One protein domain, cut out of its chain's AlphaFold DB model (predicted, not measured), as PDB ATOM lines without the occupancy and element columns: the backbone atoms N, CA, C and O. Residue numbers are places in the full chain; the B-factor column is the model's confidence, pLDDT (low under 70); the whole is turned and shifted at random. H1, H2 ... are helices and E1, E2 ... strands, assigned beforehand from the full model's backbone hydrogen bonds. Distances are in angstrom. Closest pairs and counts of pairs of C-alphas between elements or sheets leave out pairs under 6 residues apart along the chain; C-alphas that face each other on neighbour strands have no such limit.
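AT A GLANCE: This is residues 107 to 163 of the 170 residues of an uncharacterized protein of Paramuricea clavata (UniProt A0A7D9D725). A long strand, E3, is the spine of a twisted antiparallel sheet, with E1 and E2 on one side and E4 on the other. H1 only grazes it; residues 110 to 117 stick out. The printed part has 57 residues, with one named helix before four strands: mostly strand, loose, radius of gyration of the C-alphas 13.3 A, spanning 37 by 25 by 14 A.

HOW THE PARTS SIT: H1, residues 107 to 111, has 0 of 1 O i to N i+4 and 1 of 2 O i to N i+3 pairs within hydrogen-bond range. E1, residues 123 to 125, is antiparallel to E3, residues 138 to 149; N 123 and O 148 are 2.8 A apart. E2, residues 131 to 135, E3 and E4, residues 152 to 159, make a meander, successive antiparallel hairpins: N 133 and O 140, like N 147 and O 154, are 2.9 A apart.

IN THESE COORDINATES: C-alpha 107 is at (141.898, 166.227, 175.263); E3, 34.2 A long, begins at C-alpha 138, (118.412, 145.939, 191.311).

THE WHOLE: The farthest C-alphas, 137 and 150, are 40.0 A apart. H1 to E1 is a long link. No printed residue is under pLDDT 70.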
ATOM      1  N   SER A 107     141.223 166.617 176.508       83.94
ATOM      2  CA  SER A 107     141.898 166.227 175.263       83.94
ATOM      3  C   SER A 107     142.980 165.153 175.440       83.94
ATOM      4  O   SER A 107     143.454 164.593 174.457       83.94
ATOM      5  N   THR A 108     143.422 164.881 176.672       81.31
ATOM      6  CA  THR A 108     144.466 163.882 176.964       81.31
ATOM      7  C   THR A 108     143.919 162.540 177.451       81.31
ATOM      8  O   THR A 108     144.688 161.585 177.563       81.31
ATOM      9  N   ILE A 109     142.603 162.434 177.680       85.81
ATOM     10  CA  ILE A 109     141.947 161.214 178.173       85.81
ATOM     11  C   ILE A 109     142.130 160.039 177.208       85.81
ATOM     12  O   ILE A 109     142.299 158.909 177.654       85.81
ATOM     13  N   SER A 110     142.185 160.285 175.894       80.81
ATOM     14  CA  SER A 110     142.410 159.239 174.881       80.81
ATOM     15  C   SER A 110     143.755 158.516 175.012       80.81
ATOM     16  O   SER A 110     143.949 157.476 174.390       80.81
ATOM     17  N   HIS A 111     144.697 159.063 175.785       74.75
ATOM     18  CA  HIS A 111     146.003 158.455 176.049       74.75
ATOM     19  C   HIS A 111     146.065 157.711 177.390       74.75
ATOM     20  O   HIS A 111     147.116 157.178 177.743       74.75
ATOM     21  N   VAL A 112     144.971 157.705 178.150       75.38
ATOM     22  CA  VAL A 112     144.862 156.992 179.421       75.38
ATOM     23  C   VAL A 112     144.412 155.556 179.146       75.38
ATOM     24  O   VAL A 112     143.560 155.316 178.292       75.38
ATOM     25  N   ALA A 113     144.993 154.590 179.858       73.12
ATOM     26  CA  ALA A 113     144.571 153.199 179.753       73.12
ATOM     27  C   ALA A 113     143.148 153.011 180.315       73.12
ATOM     28  O   ALA A 113     142.735 153.713 181.239       73.12
ATOM     29  N   GLY A 114     142.405 152.038 179.780       82.81
ATOM     30  CA  GLY A 114     141.113 151.647 180.350       82.81
ATOM     31  C   GLY A 114     141.237 151.314 181.840       82.81
ATOM     32  O   GLY A 114     142.284 150.850 182.283       82.81
ATOM     33  N   GLU A 115     140.177 151.584 182.605       78.00
ATOM     34  CA  GLU A 115     140.083 151.307 184.055       78.00
ATOM     35  C   GLU A 115     141.031 152.124 184.954       78.00
ATOM     36  O   GLU A 115     140.982 152.010 186.180       78.00
ATOM     37  N   GLN A 116     141.855 153.008 184.390       74.94
ATOM     38  CA  GLN A 116     142.722 153.875 185.177       74.94
ATOM     39  C   GLN A 116     141.931 155.022 185.823       74.94
ATOM     40  O   GLN A 116     141.179 155.744 185.165       74.94
ATOM     41  N   LEU A 117     142.154 155.240 187.123       80.56
ATOM     42  CA  LEU A 117     141.579 156.374 187.845       80.56
ATOM     43  C   LEU A 117     142.178 157.697 187.346       80.56
ATOM     44  O   LEU A 117     143.399 157.878 187.342       80.56
ATOM     45  N   VAL A 118     141.308 158.645 186.998       84.56
ATOM     46  CA  VAL A 118     141.678 159.998 186.560       84.56
ATOM     47  C   VAL A 118     140.931 161.061 187.353       84.56
ATOM     48  O   VAL A 118     139.858 160.810 187.900       84.56
ATOM     49  N   ARG A 119     141.499 162.269 187.398       88.44
ATOM     50  CA  ARG A 119     140.820 163.469 187.894       88.44
ATOM     51  C   ARG A 119     140.677 164.447 186.741       88.44
ATOM     52  O   ARG A 119     141.652 164.719 186.048       88.44
ATOM     53  N   VAL A 120     139.464 164.933 186.527       88.38
ATOM     54  CA  VAL A 120     139.129 165.906 185.485       88.38
ATOM     55  C   VAL A 120     138.396 167.045 186.173       88.38
ATOM     56  O   VAL A 120     137.523 166.799 187.006       88.38
ATOM     57  N   LYS A 121     138.754 168.281 185.833       89.25
ATOM     58  CA  LYS A 121     138.075 169.485 186.309       89.25
ATOM     59  C   LYS A 121     137.451 170.180 185.110       89.25
ATOM     60  O   LYS A 121     138.153 170.469 184.147       89.25
ATOM     61  N   GLY A 122     136.157 170.445 185.188       90.50
ATOM     62  CA  GLY A 122     135.410 171.103 184.128       90.50
ATOM     63  C   GLY A 122     134.027 171.531 184.598       90.50
ATOM     64  O   GLY A 122     133.612 171.207 185.712       90.50
ATOM     65  N   GLU A 123     133.346 172.272 183.740       93.81
ATOM     66  CA  GLU A 123     131.967 172.706 183.913       93.81
ATOM     67  C   GLU A 123     130.997 171.585 183.525       93.81
ATOM     68  O   GLU A 123     131.239 170.852 182.563       93.81
ATOM     69  N   VAL A 124     129.901 171.444 184.272       94.06
ATOM     70  CA  VAL A 124     128.825 170.501 183.948       94.06
ATOM     71  C   VAL A 124     127.877 171.157 182.949       94.06
ATOM     72  O   VAL A 124     127.297 172.192 183.254       94.06
ATOM     73  N   GLN A 125     127.676 170.523 181.794       93.19
ATOM     74  CA  GLN A 125     126.735 170.962 180.763       93.19
ATOM     75  C   GLN A 125     125.837 169.814 180.287       93.19
ATOM     76  O   GLN A 125     126.187 168.634 180.399       93.19
ATOM     77  N   GLN A 126     124.688 170.164 179.706       92.25
ATOM     78  CA  GLN A 126     123.700 169.259 179.117       92.25
ATOM     79  C   GLN A 126     123.301 168.130 180.076       92.25
ATOM     80  O   GLN A 126     123.421 166.936 179.766       92.25
ATOM     81  N   LEU A 127     122.852 168.511 181.274       93.88
ATOM     82  CA  LEU A 127     122.411 167.566 182.291       93.88
ATOM     83  C   LEU A 127     121.099 166.896 181.855       93.88
ATOM     84  O   LEU A 127     120.077 167.542 181.632       93.88
ATOM     85  N   SER A 128     121.103 165.569 181.726       93.69
ATOM     86  CA  SER A 128     119.908 164.822 181.343       93.69
ATOM     87  C   SER A 128     118.936 164.676 182.515       93.69
ATOM     88  O   SER A 128     119.335 164.631 183.678       93.69
ATOM     89  N   SER A 129     117.664 164.422 182.209       92.00
ATOM     90  CA  SER A 129     116.716 163.887 183.195       92.00
ATOM     91  C   SER A 129     117.217 162.558 183.775       92.00
ATOM     92  O   SER A 129     117.724 161.714 183.022       92.00
ATOM     93  N   THR A 130     117.005 162.328 185.066       94.44
ATOM     94  CA  THR A 130     117.300 161.043 185.713       94.44
ATOM     95  C   THR A 130     116.331 159.953 185.268       94.44
ATOM     96  O   THR A 130     115.129 160.174 185.127       94.44
ATOM     97  N   LYS A 131     116.862 158.750 185.034       94.31
ATOM     98  CA  LYS A 131     116.103 157.548 184.659       94.31
ATOM     99  C   LYS A 131     116.484 156.384 185.566       94.31
ATOM    100  O   LYS A 131     117.585 156.362 186.103       94.31
ATOM    101  N   THR A 132     115.618 155.387 185.692       94.25
ATOM    102  CA  THR A 132     115.942 154.133 186.392       94.25
ATOM    103  C   THR A 132     116.403 153.084 185.385       94.25
ATOM    104  O   THR A 132     115.771 152.902 184.346       94.25
ATOM    105  N   VAL A 133     117.503 152.398 185.685       93.75
ATOM    106  CA  VAL A 133     117.999 151.230 184.945       93.75
ATOM    107  C   VAL A 133     118.137 150.047 185.896       93.75
ATOM    108  O   VAL A 133     118.296 150.252 187.094       93.75
ATOM    109  N   VAL A 134     118.068 148.819 185.391       92.44
ATOM    110  CA  VAL A 134     118.202 147.610 186.217       92.44
ATOM    111  C   VAL A 134     119.599 147.021 186.026       92.44
ATOM    112  O   VAL A 134     120.007 146.781 184.891       92.44
ATOM    113  N   PHE A 135     120.313 146.804 187.129       86.31
ATOM    114  CA  PHE A 135     121.583 146.077 187.195       86.31
ATOM    115  C   PHE A 135     121.401 144.884 188.124       86.31
ATOM    116  O   PHE A 135     121.050 145.098 189.277       86.31
ATOM    117  N   ASP A 136     121.617 143.662 187.631       86.62
ATOM    118  CA  ASP A 136     121.468 142.424 188.413       86.62
ATOM    119  C   ASP A 136     120.179 142.405 189.254       86.62
ATOM    120  O   ASP A 136     120.203 142.222 190.466       86.62
ATOM    121  N   GLU A 137     119.043 142.683 188.601       91.69
ATOM    122  CA  GLU A 137     117.697 142.770 189.205       91.69
ATOM    123  C   GLU A 137     117.484 143.926 190.206       91.69
ATOM    124  O   GLU A 137     116.372 144.129 190.696       91.69
ATOM    125  N   VAL A 138     118.497 144.762 190.442       92.38
ATOM    126  CA  VAL A 138     118.412 145.939 191.311       92.38
ATOM    127  C   VAL A 138     118.140 147.205 190.486       92.38
ATOM    128  O   VAL A 138     118.914 147.541 189.584       92.38
ATOM    129  N   PRO A 139     117.067 147.966 190.780       93.44
ATOM    130  CA  PRO A 139     116.828 149.257 190.149       93.44
ATOM    131  C   PRO A 139     117.813 150.315 190.668       93.44
ATOM    132  O   PRO A 139     117.888 150.598 191.862       93.44
ATOM    133  N   VAL A 140     118.541 150.949 189.751       95.25
ATOM    134  CA  VAL A 140     119.552 151.977 190.018       95.25
ATOM    135  C   VAL A 140     119.234 153.229 189.201       95.25
ATOM    136  O   VAL A 140     118.984 153.166 187.996       95.25
ATOM    137  N   LYS A 141     119.257 154.400 189.844       95.38
ATOM    138  CA  LYS A 141     119.141 155.684 189.139       95.38
ATOM    139  C   LYS A 141     120.351 155.911 188.235       95.38
ATOM    140  O   LYS A 141     121.472 155.596 188.622       95.38
ATOM    141  N   LYS A 142     120.125 156.492 187.062       95.06
ATOM    142  CA  LYS A 142     121.124 156.836 186.052       95.06
ATOM    143  C   LYS A 142     120.873 158.245 185.536       95.06
ATOM    144  O   LYS A 142     119.756 158.563 185.125       95.06
ATOM    145  N   GLN A 143     121.930 159.040 185.465       95.75
ATOM    146  CA  GLN A 143     121.908 160.373 184.869       95.75
ATOM    147  C   GLN A 143     123.133 160.559 183.970       95.75
ATOM    148  O   GLN A 143     124.175 159.943 184.196       95.75
ATOM    149  N   GLN A 144     122.999 161.346 182.908       96.06
ATOM    150  CA  GLN A 144     124.088 161.654 181.988       96.06
ATOM    151  C   GLN A 144     124.311 163.158 181.955       96.06
ATOM    152  O   GLN A 144     123.360 163.925 182.036       96.06
ATOM    153  N   CYS A 145     125.560 163.567 181.812       95.44
ATOM    154  CA  CYS A 145     125.929 164.954 181.566       95.44
ATOM    155  C   CYS A 145     127.217 164.999 180.753       95.44
ATOM    156  O   CYS A 145     127.834 163.962 180.474       95.44
ATOM    157  N   PHE A 146     127.623 166.205 180.384       95.00
ATOM    158  CA  PHE A 146     128.933 166.475 179.831       95.00
ATOM    159  C   PHE A 146     129.759 167.277 180.826       95.00
ATOM    160  O   PHE A 146     129.250 168.180 181.480       95.00
ATOM    161  N   ILE A 147     131.038 166.927 180.933       94.81
ATOM    162  CA  ILE A 147     132.035 167.774 181.582       94.81
ATOM    163  C   ILE A 147     132.809 168.471 180.474       94.81
ATOM    164  O   ILE A 147     133.267 167.799 179.546       94.81
ATOM    165  N   VAL A 148     132.935 169.791 180.567       93.62
ATOM    166  CA  VAL A 148     133.582 170.645 179.569       93.62
ATOM    167  C   VAL A 148     134.767 171.364 180.203       93.62
ATOM    168  O   VAL A 148     134.660 171.935 181.284       93.62
ATOM    169  N   ASP A 149     135.910 171.341 179.531       90.69
ATOM    170  CA  ASP A 149     137.075 172.155 179.864       90.69
ATOM    171  C   ASP A 149     137.542 172.913 178.600       90.69
ATOM    172  O   ASP A 149     137.021 172.671 177.507       90.69
ATOM    173  N   PRO A 150     138.532 173.822 178.681       90.19
ATOM    174  CA  PRO A 150     139.015 174.553 177.504       90.19
ATOM    175  C   PRO A 150     139.574 173.676 176.366       90.19
ATOM    176  O   PRO A 150     139.859 174.186 175.285       90.19
ATOM    177  N   SER A 151     139.797 172.381 176.607       87.00
ATOM    178  CA  SER A 151     140.354 171.432 175.643       87.00
ATOM    179  C   SER A 151     139.302 170.548 174.963       87.00
ATOM    180  O   SER A 151     139.619 169.913 173.957       87.00
ATOM    181  N   GLY A 152     138.069 170.496 175.476       89.94
ATOM    182  CA  GLY A 152     136.979 169.728 174.881       89.94
ATOM    183  C   GLY A 152     135.886 169.349 175.877       89.94
ATOM    184  O   GLY A 152     135.730 169.960 176.929       89.94
ATOM    185  N   PHE A 153     135.123 168.312 175.535       94.00
ATOM    186  CA  PHE A 153     134.045 167.787 176.371       94.00
ATOM    187  C   PHE A 153     134.087 166.257 176.441       94.00
ATOM    188  O   PHE A 153     134.453 165.593 175.469       94.00
ATOM    189  N   ILE A 154     133.680 165.687 177.577       94.06
ATOM    190  CA  ILE A 154     133.429 164.244 177.715       94.06
ATOM    191  C   ILE A 154     132.042 163.990 178.255       94.06
ATOM    192  O   ILE A 154     131.509 164.784 179.023       94.06
ATOM    193  N   LYS A 155     131.497 162.822 177.929       94.94
ATOM    194  CA  LYS A 155     130.262 162.332 178.524       94.94
ATOM    195  C   LYS A 155     130.546 161.615 179.844       94.94
ATOM    196  O   LYS A 155     131.332 160.672 179.875       94.94
ATOM    197  N   LEU A 156     129.840 162.008 180.897       95.00
ATOM    198  CA  LEU A 156     129.830 161.340 182.194       95.00
ATOM    199  C   LEU A 156     128.501 160.596 182.393       95.00
ATOM    200  O   LEU A 156     127.443 161.029 181.925       95.00
ATOM    201  N   VAL A 157     128.551 159.457 183.085       94.44
ATOM    202  CA  VAL A 157     127.365 158.691 183.483       94.44
ATOM    203  C   VAL A 157     127.400 158.483 184.991       94.44
ATOM    204  O   VAL A 157     128.323 157.865 185.514       94.44
ATOM    205  N   LEU A 158     126.385 158.999 185.677       94.19
ATOM    206  CA  LEU A 158     126.224 158.937 187.125       94.19
ATOM    207  C   LEU A 158     125.224 157.847 187.480       94.19
ATOM    208  O   LEU A 158     124.214 157.689 186.790       94.19
ATOM    209  N   TYR A 159     125.484 157.142 188.579       93.69
ATOM    210  CA  TYR A 159     124.609 156.096 189.092       93.69
ATOM    211  C   TYR A 159     124.283 156.288 190.575       93.69
ATOM    212  O   TYR A 159     125.058 156.870 191.339       93.69
ATOM    213  N   GLY A 160     123.133 155.757 190.993       92.50
ATOM    214  CA  GLY A 160     122.729 155.688 192.396       92.50
ATOM    215  C   GLY A 160     122.568 157.069 193.028       92.50
ATOM    216  O   GLY A 160     121.917 157.938 192.459       92.50
ATOM    217  N   LYS A 161     123.173 157.272 194.206       90.19
ATOM    218  CA  LYS A 161     123.043 158.509 195.002       90.19
ATOM    219  C   LYS A 161     123.601 159.769 194.335       90.19
ATOM    220  O   LYS A 161     123.356 160.850 194.843       90.19
ATOM    221  N   HIS A 162     124.399 159.622 193.277       88.38
ATOM    222  CA  HIS A 162     124.987 160.744 192.539       88.38
ATOM    223  C   HIS A 162     124.138 161.169 191.334       88.38
ATOM    224  O   HIS A 162     124.368 162.234 190.770       88.38
ATOM    225  N   ALA A 163     123.162 160.351 190.931       85.62
ATOM    226  CA  ALA A 163     122.098 160.824 190.059       85.62
ATOM    227  C   ALA A 163     121.201 161.751 190.897       85.62
ATOM    228  O   ALA A 163     120.817 161.368 192.000       85.62
TER     229      ALA A 163